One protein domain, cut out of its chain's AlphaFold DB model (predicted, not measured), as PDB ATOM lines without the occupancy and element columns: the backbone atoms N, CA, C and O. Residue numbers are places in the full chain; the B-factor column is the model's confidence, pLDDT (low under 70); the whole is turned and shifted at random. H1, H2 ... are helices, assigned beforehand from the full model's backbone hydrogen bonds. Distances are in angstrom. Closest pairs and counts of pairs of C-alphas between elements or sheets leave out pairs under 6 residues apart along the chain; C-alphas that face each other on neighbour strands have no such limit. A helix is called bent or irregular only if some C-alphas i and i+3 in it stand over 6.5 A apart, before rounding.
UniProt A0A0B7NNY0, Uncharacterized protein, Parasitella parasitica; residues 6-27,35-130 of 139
ATOM      1  N   GLU A   6      22.671  38.732  40.310       63.06
ATOM      2  CA  GLU A   6      23.343  38.042  41.422       63.06
ATOM      3  C   GLU A   6      24.810  37.707  41.111       63.06
ATOM      4  O   GLU A   6      25.611  37.484  42.024       63.06
ATOM      5  N   LEU A   7      25.198  37.716  39.830       66.56
ATOM      6  CA  LEU A   7      26.568  37.426  39.400       66.56
ATOM      7  C   LEU A   7      27.589  38.439  39.961       66.56
ATOM      8  O   LEU A   7      28.604  37.995  40.498       66.56
ATOM      9  N   PRO A   8      27.332  39.765  39.972       68.50
ATOM     10  CA  PRO A   8      28.207  40.730  40.640       68.50
ATOM     11  C   PRO A   8      28.382  40.460  42.140       68.50
ATOM     12  O   PRO A   8      29.478  40.629  42.677       68.50
ATOM     13  N   LEU A   9      27.330  40.002  42.831       71.19
ATOM     14  CA  LEU A   9      27.403  39.640  44.252       71.19
ATOM     15  C   LEU A   9      28.268  38.395  44.470       71.19
ATOM     16  O   LEU A   9      29.079  38.366  45.399       71.19
ATOM     17  N   LEU A  10      28.142  37.398  43.592       71.88
ATOM     18  CA  LEU A  10      28.973  36.198  43.612       71.88
ATOM     19  C   LEU A  10      30.439  36.545  43.330       71.88
ATOM     20  O   LEU A  10      31.310  36.200  44.126       71.88
ATOM     21  N   CYS A  11      30.710  37.302  42.266       72.75
ATOM     22  CA  CYS A  11      32.046  37.786  41.923       72.75
ATOM     23  C   CYS A  11      32.666  38.587  43.069       72.75
ATOM     24  O   CYS A  11      33.832  38.379  43.403       72.75
ATOM     25  N   ARG A  12      31.885  39.443  43.737       76.81
ATOM     26  CA  ARG A  12      32.329  40.182  44.924       76.81
ATOM     27  C   ARG A  12      32.690  39.251  46.079       76.81
ATOM     28  O   ARG A  12      33.721  39.454  46.718       76.81
ATOM     29  N   GLY A  13      31.859  38.248  46.359       80.00
ATOM     30  CA  GLY A  13      32.109  37.262  47.410       80.00
ATOM     31  C   GLY A  13      33.389  36.467  47.164       80.00
ATOM     32  O   GLY A  13      34.256  36.412  48.038       80.00
ATOM     33  N   VAL A  14      33.540  35.923  45.953       82.31
ATOM     34  CA  VAL A  14      34.725  35.148  45.558       82.31
ATOM     35  C   VAL A  14      35.975  36.026  45.581       82.31
ATOM     36  O   VAL A  14      36.975  35.646  46.179       82.31
ATOM     37  N   SER A  15      35.915  37.233  45.017       82.62
ATOM     38  CA  SER A  15      37.063  38.146  44.982       82.62
ATOM     39  C   SER A  15      37.473  38.632  46.379       82.62
ATOM     40  O   SER A  15      38.656  38.807  46.667       82.62
ATOM     41  N   SER A  16      36.511  38.795  47.291       83.38
ATOM     42  CA  SER A  16      36.798  39.115  48.692       83.38
ATOM     43  C   SER A  16      37.489  37.960  49.415       83.38
ATOM     44  O   SER A  16      38.477  38.182  50.112       83.38
ATOM     45  N   GLN A  17      37.012  36.724  49.229       83.38
ATOM     46  CA  GLN A  17      37.685  35.537  49.766       83.38
ATOM     47  C   GLN A  17      39.086  35.381  49.179       83.38
ATOM     48  O   GLN A  17      40.026  35.065  49.903       83.38
ATOM     49  N   PHE A  18      39.233  35.668  47.889       85.00
ATOM     50  CA  PHE A  18      40.503  35.592  47.196       85.00
ATOM     51  C   PHE A  18      41.548  36.535  47.809       85.00
ATOM     52  O   PHE A  18      42.644  36.108  48.166       85.00
ATOM     53  N   LEU A  19      41.177  37.795  48.047       84.50
ATOM     54  CA  LEU A  19      42.044  38.750  48.736       84.50
ATOM     55  C   LEU A  19      42.340  38.331  50.186       84.50
ATOM     56  O   LEU A  19      43.455  38.530  50.664       84.50
ATOM     57  N   GLN A  20      41.369  37.750  50.895       85.25
ATOM     58  CA  GLN A  20      41.583  37.265  52.263       85.25
ATOM     59  C   GLN A  20      42.642  36.163  52.325       85.25
ATOM     60  O   GLN A  20      43.453  36.193  53.242       85.25
ATOM     61  N   LEU A  21      42.680  35.247  51.348       87.44
ATOM     62  CA  LEU A  21      43.725  34.219  51.252       87.44
ATOM     63  C   LEU A  21      45.120  34.838  51.074       87.44
ATOM     64  O   LEU A  21      46.078  34.454  51.733       87.44
ATOM     65  N   LEU A  22      45.235  35.855  50.226       87.44
ATOM     66  CA  LEU A  22      46.520  36.500  49.944       87.44
ATOM     67  C   LEU A  22      47.026  37.396  51.085       87.44
ATOM     68  O   LEU A  22      48.195  37.770  51.108       87.44
ATOM     69  N   THR A  23      46.153  37.770  52.021       85.94
ATOM     70  CA  THR A  23      46.450  38.711  53.114       85.94
ATOM     71  C   THR A  23      46.479  38.045  54.492       85.94
ATOM     72  O   THR A  23      46.498  38.741  55.510       85.94
ATOM     73  N   VAL A  24      46.490  36.706  54.554       82.00
ATOM     74  CA  VAL A  24      46.530  35.961  55.821       82.00
ATOM     75  C   VAL A  24      47.806  36.282  56.603       82.00
ATOM     76  O   VAL A  24      48.925  36.092  56.128       82.00
ATOM     77  N   ASP A  25      47.635  36.714  57.854       77.06
ATOM     78  CA  ASP A  25      48.735  36.860  58.803       77.06
ATOM     79  C   ASP A  25      48.952  35.536  59.549       77.06
ATOM     80  O   ASP A  25      48.189  35.191  60.457       77.06
ATOM     81  N   LEU A  26      50.016  34.813  59.186       73.81
ATOM     82  CA  LEU A  26      50.391  33.536  59.808       73.81
ATOM     83  C   LEU A  26      50.722  33.654  61.308       73.81
ATOM     84  O   LEU A  26      50.768  32.640  61.998       73.81
ATOM     85  N   SER A  27      50.949  34.867  61.833       67.44
ATOM     86  CA  SER A  27      51.147  35.085  63.274       67.44
ATOM     87  C   SER A  27      49.845  35.030  64.081       67.44
ATOM     88  O   SER A  27      49.880  34.912  65.306       67.44
ATOM     89  N   HIS A  35      44.613  24.577  54.919       75.50
ATOM     90  CA  HIS A  35      44.261  23.199  54.641       75.50
ATOM     91  C   HIS A  35      44.412  22.390  55.931       75.50
ATOM     92  O   HIS A  35      45.440  22.480  56.604       75.50
ATOM     93  N   LYS A  36      43.371  21.633  56.282       78.69
ATOM     94  CA  LYS A  36      43.399  20.717  57.419       78.69
ATOM     95  C   LYS A  36      43.548  19.299  56.897       78.69
ATOM     96  O   LYS A  36      42.820  18.901  55.991       78.69
ATOM     97  N   TYR A  37      44.482  18.570  57.480       79.88
ATOM     98  CA  TYR A  37      44.642  17.140  57.287       79.88
ATOM     99  C   TYR A  37      43.437  16.374  57.852       79.88
ATOM    100  O   TYR A  37      42.610  16.939  58.574       79.88
ATOM    101  N   GLU A  38      43.314  15.089  57.512       81.38
ATOM    102  CA  GLU A  38      42.189  14.243  57.954       81.38
ATOM    103  C   GLU A  38      42.081  14.142  59.486       81.38
ATOM    104  O   GLU A  38      40.988  13.981  60.026       81.38
ATOM    105  N   ASP A  39      43.199  14.305  60.193       84.50
ATOM    106  CA  ASP A  39      43.295  14.347  61.657       84.50
ATOM    107  C   ASP A  39      42.998  15.738  62.260       84.50
ATOM    108  O   ASP A  39      43.009  15.917  63.479       84.50
ATOM    109  N   GLY A  40      42.713  16.734  61.417       75.19
ATOM    110  CA  GLY A  40      42.468  18.118  61.805       75.19
ATOM    111  C   GLY A  40      43.730  18.956  62.036       75.19
ATOM    112  O   GLY A  40      43.592  20.146  62.351       75.19
ATOM    113  N   ALA A  41      44.929  18.387  61.868       76.44
ATOM    114  CA  ALA A  41      46.187  19.125  61.912       76.44
ATOM    115  C   ALA A  41      46.317  20.067  60.703       76.44
ATOM    116  O   ALA A  41      45.661  19.893  59.678       76.44
ATOM    117  N   PHE A  42      47.159  21.092  60.812       73.25
ATOM    118  CA  PHE A  42      47.492  21.990  59.704       73.25
ATOM    119  C   PHE A  42      48.932  22.474  59.862       73.25
ATOM    120  O   PHE A  42      49.384  22.722  60.983       73.25
ATOM    121  N   GLU A  43      49.638  22.656  58.748       73.69
ATOM    122  CA  GLU A  43      50.994  23.196  58.753       73.69
ATOM    123  C   GLU A  43      51.022  24.617  58.196       73.69
ATOM    124  O   GLU A  43      50.624  24.901  57.068       73.69
ATOM    125  N   VAL A  44      51.521  25.539  59.019       71.81
ATOM    126  CA  VAL A  44      51.634  26.956  58.658       71.81
ATOM    127  C   VAL A  44      52.667  27.172  57.547       71.81
ATOM    128  O   VAL A  44      52.473  28.032  56.689       71.81
ATOM    129  N   GLY A  45      53.740  26.373  57.543       72.38
ATOM    130  CA  GLY A  45      54.812  26.440  56.543       72.38
ATOM    131  C   GLY A  45      54.386  25.999  55.142       72.38
ATOM    132  O   GLY A  45      55.024  26.383  54.167       72.38
ATOM    133  N   GLU A  46      53.287  25.257  55.030       79.44
ATOM    134  CA  GLU A  46      52.772  24.762  53.753       79.44
ATOM    135  C   GLU A  46      51.710  25.680  53.143       79.44
ATOM    136  O   GLU A  46      51.145  25.359  52.099       79.44
ATOM    137  N   TYR A  47      51.425  26.831  53.764       86.94
ATOM    138  CA  TYR A  47      50.410  27.746  53.259       86.94
ATOM    139  C   TYR A  47      50.812  28.316  51.884       86.94
ATOM    140  O   TYR A  47      51.712  29.156  51.797       86.94
ATOM    141  N   PRO A  48      50.136  27.921  50.788       87.06
ATOM    142  CA  PRO A  48      50.642  28.164  49.437       87.06
ATOM    143  C   PRO A  48      50.446  29.613  48.972       87.06
ATOM    144  O   PRO A  48      51.041  30.028  47.980       87.06
ATOM    145  N   PHE A  49      49.628  30.391  49.688       88.00
ATOM    146  CA  PHE A  49      49.349  31.800  49.400       88.00
ATOM    147  C   PHE A  49      50.125  32.762  50.306       88.00
ATOM    148  O   PHE A  49      49.794  33.944  50.363       88.00
ATOM    149  N   TYR A  50      51.126  32.270  51.043       87.88
ATOM    150  CA  TYR A  50      51.858  33.103  51.986       87.88
ATOM    151  C   TYR A  50      52.621  34.230  51.287       87.88
ATOM    152  O   TYR A  50      53.464  33.987  50.425       87.88
ATOM    153  N   ILE A  51      52.367  35.459  51.739       88.19
ATOM    154  CA  ILE A  51      53.147  36.646  51.397       88.19
ATOM    155  C   ILE A  51      53.616  37.289  52.710       88.19
ATOM    156  O   ILE A  51      52.799  37.519  53.612       88.19
ATOM    157  N   PRO A  52      54.916  37.605  52.861       88.62
ATOM    158  CA  PRO A  52      55.423  38.213  54.081       88.62
ATOM    159  C   PRO A  52      54.726  39.538  54.411       88.62
ATOM    160  O   PRO A  52      54.513  40.393  53.554       88.62
ATOM    161  N   LYS A  53      54.458  39.778  55.697       86.12
ATOM    162  CA  LYS A  53      53.765  40.990  56.174       86.12
ATOM    163  C   LYS A  53      54.424  42.302  55.732       86.12
ATOM    164  O   LYS A  53      53.737  43.298  55.523       86.12
ATOM    165  N   GLN A  54      55.752  42.331  55.625       88.81
ATOM    166  CA  GLN A  54      56.485  43.507  55.143       88.81
ATOM    167  C   GLN A  54      56.209  43.777  53.659       88.81
ATOM    168  O   GLN A  54      55.983  44.925  53.290       88.81
ATOM    169  N   VAL A  55      56.144  42.719  52.850       90.56
ATOM    170  CA  VAL A  55      55.798  42.787  51.427       90.56
ATOM    171  C   VAL A  55      54.346  43.224  51.254       90.56
ATOM    172  O   VAL A  55      54.076  44.157  50.510       90.56
ATOM    173  N   LEU A  56      53.421  42.665  52.039       89.12
ATOM    174  CA  LEU A  56      52.015  43.087  52.052       89.12
ATOM    175  C   LEU A  56      51.844  44.585  52.359       89.12
ATOM    176  O   LEU A  56      51.034  45.262  51.727       89.12
ATOM    177  N   LYS A  57      52.632  45.138  53.294       88.31
ATOM    178  CA  LYS A  57      52.641  46.587  53.564       88.31
ATOM    179  C   LYS A  57      53.143  47.400  52.374       88.31
ATOM    180  O   LYS A  57      52.667  48.513  52.169       88.31
ATOM    181  N   GLU A  58      54.119  46.889  51.629       90.31
ATOM    182  CA  GLU A  58      54.612  47.568  50.435       90.31
ATOM    183  C   GLU A  58      53.586  47.497  49.303       90.31
ATOM    184  O   GLU A  58      53.257  48.538  48.742       90.31
ATOM    185  N   ILE A  59      52.977  46.330  49.064       90.19
ATOM    186  CA  ILE A  59      51.839  46.172  48.148       90.19
ATOM    187  C   ILE A  59      50.753  47.203  48.474       90.19
ATOM    188  O   ILE A  59      50.325  47.932  47.584       90.19
ATOM    189  N   GLY A  60      50.363  47.335  49.747       87.81
ATOM    190  CA  GLY A  60      49.371  48.317  50.196       87.81
ATOM    191  C   GLY A  60      49.680  49.756  49.763       87.81
ATOM    192  O   GLY A  60      48.795  50.461  49.280       87.81
ATOM    193  N   LYS A  61      50.950  50.177  49.845       87.56
ATOM    194  CA  LYS A  61      51.404  51.498  49.367       87.56
ATOM    195  C   LYS A  61      51.458  51.594  47.844       87.56
ATOM    196  O   LYS A  61      51.247  52.670  47.287       87.56
ATOM    197  N   GLN A  62      51.806  50.501  47.170       88.19
ATOM    198  CA  GLN A  62      51.897  50.460  45.712       88.19
ATOM    199  C   GLN A  62      50.514  50.504  45.065       88.19
ATOM    200  O   GLN A  62      50.377  51.137  44.023       88.19
ATOM    201  N   ILE A  63      49.481  49.944  45.708       85.75
ATOM    202  CA  ILE A  63      48.094  50.019  45.230       85.75
ATOM    203  C   ILE A  63      47.736  51.467  44.912       85.75
ATOM    204  O   ILE A  63      47.428  51.755  43.764       85.75
ATOM    205  N   GLU A  64      47.908  52.408  45.843       81.12
ATOM    206  CA  GLU A  64      47.581  53.823  45.605       81.12
ATOM    207  C   GLU A  64      48.313  54.421  44.389       81.12
ATOM    208  O   GLU A  64      47.725  55.193  43.628       81.12
ATOM    209  N   LYS A  65      49.565  54.011  44.146       82.75
ATOM    210  CA  LYS A  65      50.364  54.447  42.987       82.75
ATOM    211  C   LYS A  65      49.901  53.830  41.671       82.75
ATOM    212  O   LYS A  65      50.098  54.440  40.627       82.75
ATOM    213  N   THR A  66      49.299  52.642  41.703       80.00
ATOM    214  CA  THR A  66      48.801  51.967  40.494       80.00
ATOM    215  C   THR A  66      47.493  52.551  39.964       80.00
ATOM    216  O   THR A  66      47.159  52.315  38.807       80.00
ATOM    217  N   ARG A  67      46.788  53.378  40.753       77.38
ATOM    218  CA  ARG A  67      45.479  53.950  40.382       77.38
ATOM    219  C   ARG A  67      45.447  54.585  38.988       77.38
ATOM    220  O   ARG A  67      44.496  54.312  38.264       77.38
ATOM    221  N   PRO A  68      46.433  55.409  38.581       79.94
ATOM    222  CA  PRO A  68      46.401  56.070  37.276       79.94
ATOM    223  C   PRO A  68      46.610  55.119  36.090       79.94
ATOM    224  O   PRO A  68      46.357  55.509  34.956       79.94
ATOM    225  N   PHE A  69      47.110  53.904  36.334       78.88
ATOM    226  CA  PHE A  69      47.496  52.946  35.296       78.88
ATOM    227  C   PHE A  69      46.449  51.858  35.056       78.88
ATOM    228  O   PHE A  69      46.594  51.061  34.131       78.88
ATOM    229  N   ILE A  70      45.410  51.797  35.888       74.12
ATOM    230  CA  ILE A  70      44.360  50.795  35.760       74.12
ATOM    231  C   ILE A  70      43.290  51.344  34.807       74.12
ATOM    232  O   ILE A  70      42.823  52.465  35.005       74.12
ATOM    233  N   PRO A  71      42.897  50.586  33.768       66.81
ATOM    234  CA  PRO A  71      42.024  51.078  32.699       66.81
ATOM    235  C   PRO A  71      40.554  51.246  33.111       66.81
ATOM    236  O   PRO A  71      39.725  51.572  32.264       66.81
ATOM    237  N   VAL A  72      40.215  51.016  34.382       69.19
ATOM    238  CA  VAL A  72      38.850  51.108  34.903       69.19
ATOM    239  C   VAL A  72      38.736  52.177  35.984       69.19
ATOM    240  O   VAL A  72      39.626  52.367  36.817       69.19
ATOM    241  N   SER A  73      37.606  52.876  35.972       65.69
ATOM    242  CA  SER A  73      37.214  53.771  37.052       65.69
ATOM    243  C   SER A  73      36.701  52.927  38.213       65.69
ATOM    244  O   SER A  73      35.595  52.409  38.141       65.69
ATOM    245  N   PHE A  74      37.494  52.792  39.274       67.50
ATOM    246  CA  PHE A  74      37.029  52.157  40.507       67.50
ATOM    247  C   PHE A  74      35.838  52.935  41.079       67.50
ATOM    248  O   PHE A  74      35.995  54.092  41.482       67.50
ATOM    249  N   ASP A  75      34.682  52.278  41.190       60.25
ATOM    250  CA  ASP A  75      33.506  52.821  41.890       60.25
ATOM    251  C   ASP A  75      33.708  52.835  43.418       60.25
ATOM    252  O   ASP A  75      33.014  53.532  44.164       60.25
ATOM    253  N   GLY A  76      34.684  52.059  43.898       66.56
ATOM    254  CA  GLY A  76      35.037  51.912  45.302       66.56
ATOM    255  C   GLY A  76      36.282  52.679  45.757       66.56
ATOM    256  O   GLY A  76      37.040  53.269  44.987       66.56
ATOM    257  N   ALA A  77      36.539  52.626  47.063       65.81
ATOM    258  CA  ALA A  77      37.754  53.147  47.664       65.81
ATOM    259  C   ALA A  77      38.975  52.328  47.221       65.81
ATOM    260  O   ALA A  77      39.178  51.190  47.645       65.81
ATOM    261  N   PHE A  78      39.814  52.955  46.403       70.94
ATOM    262  CA  PHE A  78      41.090  52.417  45.954       70.94
ATOM    263  C   PHE A  78      42.228  52.947  46.845       70.94
ATOM    264  O   PHE A  78      42.829  53.986  46.568       70.94
ATOM    265  N   GLN A  79      42.427  52.286  47.988       73.12
ATOM    266  CA  GLN A  79      43.397  52.628  49.043       73.12
ATOM    267  C   GLN A  79      44.180  51.374  49.462       73.12
ATOM    268  O   GLN A  79      43.931  50.301  48.920       73.12
ATOM    269  N   ASP A  80      45.065  51.481  50.459       75.44
ATOM    270  CA  ASP A  80      45.693  50.326  51.123       75.44
ATOM    271  C   ASP A  80      44.639  49.355  51.713       75.44
ATOM    272  O   ASP A  80      44.246  49.425  52.885       75.44
ATOM    273  N   ILE A  81      44.166  48.434  50.869       73.25
ATOM    274  CA  ILE A  81      43.195  47.393  51.213       73.25
ATOM    275  C   ILE A  81      43.793  46.358  52.157       73.25
ATOM    276  O   ILE A  81      43.038  45.722  52.880       73.25
ATOM    277  N   VAL A  82      45.121  46.206  52.186       75.75
ATOM    278  CA  VAL A  82      45.818  45.249  53.050       75.75
ATOM    279  C   VAL A  82      45.653  45.658  54.512       75.75
ATOM    280  O   VAL A  82      45.410  44.814  55.372       75.75
ATOM    281  N   GLN A  83      45.724  46.957  54.806       70.75
ATOM    282  CA  GLN A  83      45.536  47.469  56.166       70.75
ATOM    283  C   GLN A  83      44.076  47.784  56.510       70.75
ATOM    284  O   GLN A  83      43.709  47.760  57.686       70.75
ATOM    285  N   LYS A  84      43.229  48.068  55.513       64.44
ATOM    286  CA  LYS A  84      41.852  48.560  55.719       64.44
ATOM    287  C   LYS A  84      40.754  47.581  55.285       64.44
ATOM    288  O   LYS A  84      39.633  48.008  55.015       64.44
ATOM    289  N   VAL A  85      41.020  46.268  55.264       57.88
ATOM    290  CA  VAL A  85      40.044  45.232  54.843       57.88
ATOM    291  C   VAL A  85      38.682  45.374  55.553       57.88
ATOM    292  O   VAL A  85      37.635  45.117  54.961       57.88
ATOM    293  N   ARG A  86      38.668  45.800  56.827       51.28
ATOM    294  CA  ARG A  86      37.449  45.983  57.632       51.28
ATOM    295  C   ARG A  86      37.186  47.467  57.892       51.28
ATOM    296  O   ARG A  86      37.793  48.052  58.778       51.28
ATOM    297  N   GLY A  87      36.252  48.059  57.148       49.31
ATOM    298  CA  GLY A  87      35.752  49.417  57.415       49.31
ATOM    299  C   GLY A  87      35.495  50.251  56.165       49.31
ATOM    300  O   GLY A  87      34.677  51.169  56.200       49.31
ATOM    301  N   THR A  88      36.115  49.904  55.041       54.69
ATOM    302  CA  THR A  88      35.895  50.612  53.780       54.69
ATOM    303  C   THR A  88      34.600  50.122  53.132       54.69
ATOM    304  O   THR A  88      34.531  49.052  52.524       54.69
ATOM    305  N   ARG A  89      33.518  50.886  53.318       50.78
ATOM    306  CA  ARG A  89      32.275  50.707  52.556       50.78
ATOM    307  C   ARG A  89      32.601  50.987  51.083       50.78
ATOM    308  O   ARG A  89      33.144  52.042  50.789       50.78
ATOM    309  N   ALA A  90      32.271  50.037  50.204       62.34
ATOM    310  CA  ALA A  90      32.582  50.030  48.768       62.34
ATOM    311  C   ALA A  90      34.069  49.799  48.430       62.34
ATOM    312  O   ALA A  90      34.752  50.695  47.965       62.34
ATOM    313  N   ILE A  91      34.574  48.581  48.650       65.94
ATOM    314  CA  ILE A  91      35.794  48.101  47.979       65.94
ATOM    315  C   ILE A  91      35.354  47.383  46.703       65.94
ATOM    316  O   ILE A  91      34.507  46.484  46.786       65.94
ATOM    317  N   ASP A  92      35.930  47.758  45.561       76.94
ATOM    318  CA  ASP A  92      35.738  47.020  44.314       76.94
ATOM    319  C   ASP A  92      36.643  45.783  44.297       76.94
ATOM    320  O   ASP A  92      37.792  45.800  43.853       76.94
ATOM    321  N   TYR A  93      36.140  44.704  44.892       80.06
ATOM    322  CA  TYR A  93      36.887  43.455  44.988       80.06
ATOM    323  C   TYR A  93      37.150  42.829  43.617       80.06
ATOM    324  O   TYR A  93      38.164  42.150  43.466       80.06
ATOM    325  N   LEU A  94      36.263  43.043  42.643       82.44
ATOM    326  CA  LEU A  94      36.400  42.450  41.320       82.44
ATOM    327  C   LEU A  94      37.569  43.090  40.572       82.44
ATOM    328  O   LEU A  94      38.450  42.374  40.101       82.44
ATOM    329  N   ASP A  95      37.644  44.418  40.564       83.06
ATOM    330  CA  ASP A  95      38.770  45.127  39.957       83.06
ATOM    331  C   ASP A  95      40.097  44.820  40.669       83.06
ATOM    332  O   ASP A  95      41.146  44.683  40.035       83.06
ATOM    333  N   ILE A  96      40.069  44.624  41.991       84.12
ATOM    334  CA  ILE A  96      41.241  44.147  42.739       84.12
ATOM    335  C   ILE A  96      41.671  42.759  42.251       84.12
ATOM    336  O   ILE A  96      42.852  42.542  41.980       84.12
ATOM    337  N   ALA A  97      40.739  41.817  42.112       87.56
ATOM    338  CA  ALA A  97      41.048  40.469  41.638       87.56
ATOM    339  C   ALA A  97      41.546  40.446  40.181       87.56
ATOM    340  O   ALA A  97      42.377  39.603  39.832       87.56
ATOM    341  N   LEU A  98      41.059  41.366  39.344       87.81
ATOM    342  CA  LEU A  98      41.420  41.469  37.930       87.81
ATOM    343  C   LEU A  98      42.759  42.159  37.686       87.81
ATOM    344  O   LEU A  98      43.525  41.697  36.847       87.81
ATOM    345  N   TYR A  99      43.044  43.249  38.398       86.69
ATOM    346  CA  TYR A  99      44.181  44.116  38.077       86.69
ATOM    347  C   TYR A  99      45.247  44.128  39.168       86.69
ATOM    348  O   TYR A  99      46.438  44.123  38.864       86.69
ATOM    349  N   ILE A 100      44.852  44.105  40.442       88.38
ATOM    350  CA  ILE A 100      45.791  44.237  41.564       88.38
ATOM    351  C   ILE A 100      46.454  42.911  41.895       88.38
ATOM    352  O   ILE A 100      47.672  42.856  42.040       88.38
ATOM    353  N   VAL A 101      45.676  41.835  41.991       90.38
ATOM    354  CA  VAL A 101      46.210  40.512  42.320       90.38
ATOM    355  C   VAL A 101      47.279  40.043  41.323       90.38
ATOM    356  O   VAL A 101      48.391  39.754  41.772       90.38
ATOM    357  N   PRO A 102      47.034  39.996  39.999       91.88
ATOM    358  CA  PRO A 102      48.060  39.532  39.063       91.88
ATOM    359  C   PRO A 102      49.276  40.463  38.981       91.88
ATOM    360  O   PRO A 102      50.370  39.990  38.691       91.88
ATOM    361  N   THR A 103      49.108  41.762  39.247       90.50
ATOM    362  CA  THR A 103      50.186  42.754  39.089       90.50
ATOM    363  C   THR A 103      51.051  42.896  40.338       90.50
ATOM    364  O   THR A 103      52.256  43.078  40.214       90.50
ATOM    365  N   LEU A 104      50.458  42.842  41.535       90.81
ATOM    366  CA  LEU A 104      51.149  43.149  42.795       90.81
ATOM    367  C   LEU A 104      51.268  41.956  43.744       90.81
ATOM    368  O   LEU A 104      52.211  41.912  44.523       90.81
ATOM    369  N   PHE A 105      50.333  41.002  43.717       91.88
ATOM    370  CA  PHE A 105      50.367  39.860  44.638       91.88
ATOM    371  C   PHE A 105      51.074  38.652  44.030       91.88
ATOM    372  O   PHE A 105      51.930  38.061  44.675       91.88
ATOM    373  N   VAL A 106      50.739  38.291  42.789       93.62
ATOM    374  CA  VAL A 106      51.310  37.118  42.107       93.62
ATOM    375  C   VAL A 106      52.845  37.155  42.009       93.62
ATOM    376  O   VAL A 106      53.447  36.116  42.280       93.62
ATOM    377  N   PRO A 107      53.506  38.291  41.693       93.75
ATOM    378  CA  PRO A 107      54.972  38.348  41.645       93.75
ATOM    379  C   PRO A 107      55.659  38.081  42.989       93.75
ATOM    380  O   PRO A 107      56.808  37.653  43.016       93.75
ATOM    381  N   GLU A 108      54.953  38.310  44.096       92.81
ATOM    382  CA  GLU A 108      55.471  38.162  45.459       92.81
ATOM    383  C   GLU A 108      55.241  36.754  46.033       92.81
ATOM    384  O   GLU A 108      55.633  36.455  47.164       92.81
ATOM    385  N   MET A 109      54.592  35.867  45.273       90.88
ATOM    386  CA  MET A 109      54.319  34.498  45.694       90.88
ATOM    387  C   MET A 109      55.533  33.596  45.483       90.88
ATOM    388  O   MET A 109      56.080  33.494  44.387       90.88
ATOM    389  N   THR A 110      55.898  32.842  46.518       89.81
ATOM    390  CA  THR A 110      56.983  31.852  46.443       89.81
ATOM    391  C   THR A 110      56.537  30.540  45.793       89.81
ATOM    392  O   THR A 110      57.329  29.867  45.133       89.81
ATOM    393  N   ASN A 111      55.263  30.169  45.948       91.69
ATOM    394  CA  ASN A 111      54.703  28.958  45.361       91.69
ATOM    395  C   ASN A 111      54.239  29.218  43.918       91.69
ATOM    396  O   ASN A 111      53.194  29.827  43.674       91.69
ATOM    397  N   THR A 112      54.996  28.697  42.952       91.62
ATOM    398  CA  THR A 112      54.725  28.868  41.515       91.62
ATOM    399  C   THR A 112      53.422  28.210  41.060       91.62
ATOM    400  O   THR A 112      52.766  28.707  40.144       91.62
ATOM    401  N   GLN A 113      52.997  27.113  41.695       91.94
ATOM    402  CA  GLN A 113      51.721  26.468  41.380       91.94
ATOM    403  C   GLN A 113      50.547  27.343  41.826       91.94
ATOM    404  O   GLN A 113      49.602  27.537  41.061       91.94
ATOM    405  N   ALA A 114      50.637  27.922  43.023       90.88
ATOM    406  CA  ALA A 114      49.632  28.836  43.553       90.88
ATOM    407  C   ALA A 114      49.578  30.147  42.753       90.88
ATOM    408  O   ALA A 114      48.492  30.608  42.407       90.88
ATOM    409  N   ALA A 115      50.734  30.692  42.365       93.31
ATOM    410  CA  ALA A 115      50.828  31.839  41.462       93.31
ATOM    411  C   ALA A 115      50.114  31.570  40.124       93.31
ATOM    412  O   ALA A 115      49.261  32.349  39.693       93.31
ATOM    413  N   ASN A 116      50.381  30.417  39.502       93.88
ATOM    414  CA  ASN A 116      49.722  30.008  38.261       93.88
ATOM    415  C   ASN A 116      48.212  29.793  38.433       93.88
ATOM    416  O   ASN A 116      47.435  30.151  37.546       93.88
ATOM    417  N   ALA A 117      47.780  29.209  39.554       92.12
ATOM    418  CA  ALA A 117      46.362  29.043  39.863       92.12
ATOM    419  C   ALA A 117      45.656  30.401  39.994       92.12
ATOM    420  O   ALA A 117      44.575  30.581  39.437       92.12
ATOM    421  N   ASN A 118      46.302  31.375  40.638       91.50
ATOM    422  CA  ASN A 118      45.784  32.732  40.787       91.50
ATOM    423  C   ASN A 118      45.639  33.452  39.446       91.50
ATOM    424  O   ASN A 118      44.590  34.033  39.185       91.50
ATOM    425  N   ILE A 119      46.626  33.337  38.551       93.12
ATOM    426  CA  ILE A 119      46.521  33.880  37.187       93.12
ATOM    427  C   ILE A 119      45.347  33.240  36.433       93.12
ATOM    428  O   ILE A 119      44.557  33.941  35.800       93.12
ATOM    429  N   LYS A 120      45.204  31.909  36.503       92.00
ATOM    430  CA  LYS A 120      44.095  31.190  35.852       92.00
ATOM    431  C   LYS A 120      42.736  31.616  36.404       92.00
ATOM    432  O   LYS A 120      41.797  31.769  35.628       92.00
ATOM    433  N   LEU A 121      42.635  31.836  37.714       89.94
ATOM    434  CA  LEU A 121      41.416  32.326  38.351       89.94
ATOM    435  C   LEU A 121      41.075  33.746  37.886       89.94
ATOM    436  O   LEU A 121      39.948  33.987  37.458       89.94
ATOM    437  N   THR A 122      42.051  34.659  37.879       90.25
ATOM    438  CA  THR A 122      41.875  36.016  37.343       90.25
ATOM    439  C   THR A 122      41.446  35.992  35.873       90.25
ATOM    440  O   THR A 122      40.534  36.721  35.482       90.25
ATOM    441  N   ARG A 123      42.021  35.095  35.060       89.06
ATOM    442  CA  ARG A 123      41.575  34.864  33.677       89.06
ATOM    443  C   ARG A 123      40.128  34.369  33.623       89.06
ATOM    444  O   ARG A 123      39.357  34.851  32.801       89.06
ATOM    445  N   GLY A 124      39.740  33.456  34.512       87.50
ATOM    446  CA  GLY A 124      38.361  32.986  34.650       87.50
ATOM    447  C   GLY A 124      37.376  34.114  34.966       87.50
ATOM    448  O   GLY A 124      36.309  34.177  34.353       87.50
ATOM    449  N   PHE A 125      37.742  35.050  35.849       85.62
ATOM    450  CA  PHE A 125      36.932  36.246  36.103       85.62
ATOM    451  C   PHE A 125      36.823  37.125  34.862       85.62
ATOM    452  O   PHE A 125      35.716  37.482  34.478       85.62
ATOM    453  N   SER A 126      37.944  37.418  34.202       85.94
ATOM    454  CA  SER A 126      37.958  38.237  32.986       85.94
ATOM    455  C   SER A 126      37.066  37.652  31.883       85.94
ATOM    456  O   SER A 126      36.295  38.388  31.266       85.94
ATOM    457  N   LEU A 127      37.113  36.328  31.696       85.69
ATOM    458  CA  LEU A 127      36.253  35.593  30.765       85.69
ATOM    459  C   LEU A 127      34.775  35.656  31.155       85.69
ATOM    460  O   LEU A 127      33.930  35.860  30.294       85.69
ATOM    461  N   SER A 128      34.461  35.511  32.444       82.94
ATOM    462  CA  SER A 128      33.076  35.528  32.943       82.94
ATOM    463  C   SER A 128      32.394  36.893  32.804       82.94
ATOM    464  O   SER A 128      31.173  36.973  32.881       82.94
ATOM    465  N   LEU A 129      33.174  37.963  32.617       80.69
ATOM    466  CA  LEU A 129      32.671  39.316  32.373       80.69
ATOM    467  C   LEU A 129      32.475  39.629  30.885       80.69
ATOM    468  O   LEU A 129      31.943  40.688  30.557       80.69
ATOM    469  N   GLN A 130      32.910  38.746  29.980       81.44
ATOM    470  CA  GLN A 130      32.684  38.937  28.551       81.44
ATOM    471  C   GLN A 130      31.232  38.627  28.195       81.44
ATOM    472  O   GLN A 130      30.660  37.638  28.649       81.44
TER     473      GLN A 130
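This is residues 6 to 27 and 35 to 130 of the 139 residues of an uncharacterized protein of Parasitella parasitica (UniProt A0A0B7NNY0). Three helices, H1, H3 and H4, make a bundle of helices side by side, their centres in a triangle, and H2 crosses H3 steeply on another side. A loop arm, residues 36 to 42, sticks out and makes the length, and residues 70 to 92 form a long loop between H2 and H3. The printed part has 118 residues, with four named helices, H1 to H4 in order, and no named strand: all helix. It is compact, with a radius of gyration of the C-alphas of 14.6 A, and spans 46 by 31 by 27 A.

H1 is residues 7 to 22, 22.6 A long, beginning at C-alpha 7 (26.568, 37.426, 39.400). H2 is residues 53 to 69, 24.9 A, irregular: C-alphas 65 and 68 are 7.1 A apart. H3 is residues 93 to 108, 19.3 A, only just irregular, with C-alphas 98 and 101 6.6 A apart, and has a kink of 59 degrees near residue 101. H4 is residues 112 to 128, 24.2 A, ending at C-alpha 128 (33.076, 35.528, 32.943).

H3 is the hub. It touches H1, closest C-alphas Ser 15 and Tyr 93 at 5.3 A, the same way at a shallow tilt of 25 degrees. H3 and H4 form a helical hairpin and touch, closest C-alphas Val 106 and Ala 115 at 5.3 A, opposite ways at a shallow tilt of 23 degrees. H2 touches H3, closest C-alphas Ile 59 and Leu 104 at 6.2 A, at a steep tilt of 55 degrees, opposite ways. H1 and H4 are close but not clearly touching, closest C-alphas Cys 11 and Phe 125 at 7.8 A. H2 is apart from H1 and H4. Each O i to N i+4 pair is within hydrogen-bond range in H1 and H4, against 9 of 13 in H2 and 6 of 12 in H3.

The C-alphas farthest apart, Asp 39 and Pro 68, are 48.4 A apart. Residues 28 to 34 are not printed; C-alphas 27 and 35 are 16.2 A apart across the cut. The link from H2 to H3 is long. Mean pLDDT of the printed part is 80.6; residues 6 to 8, 27, 71 to 77 and 84 to 91 are under 70.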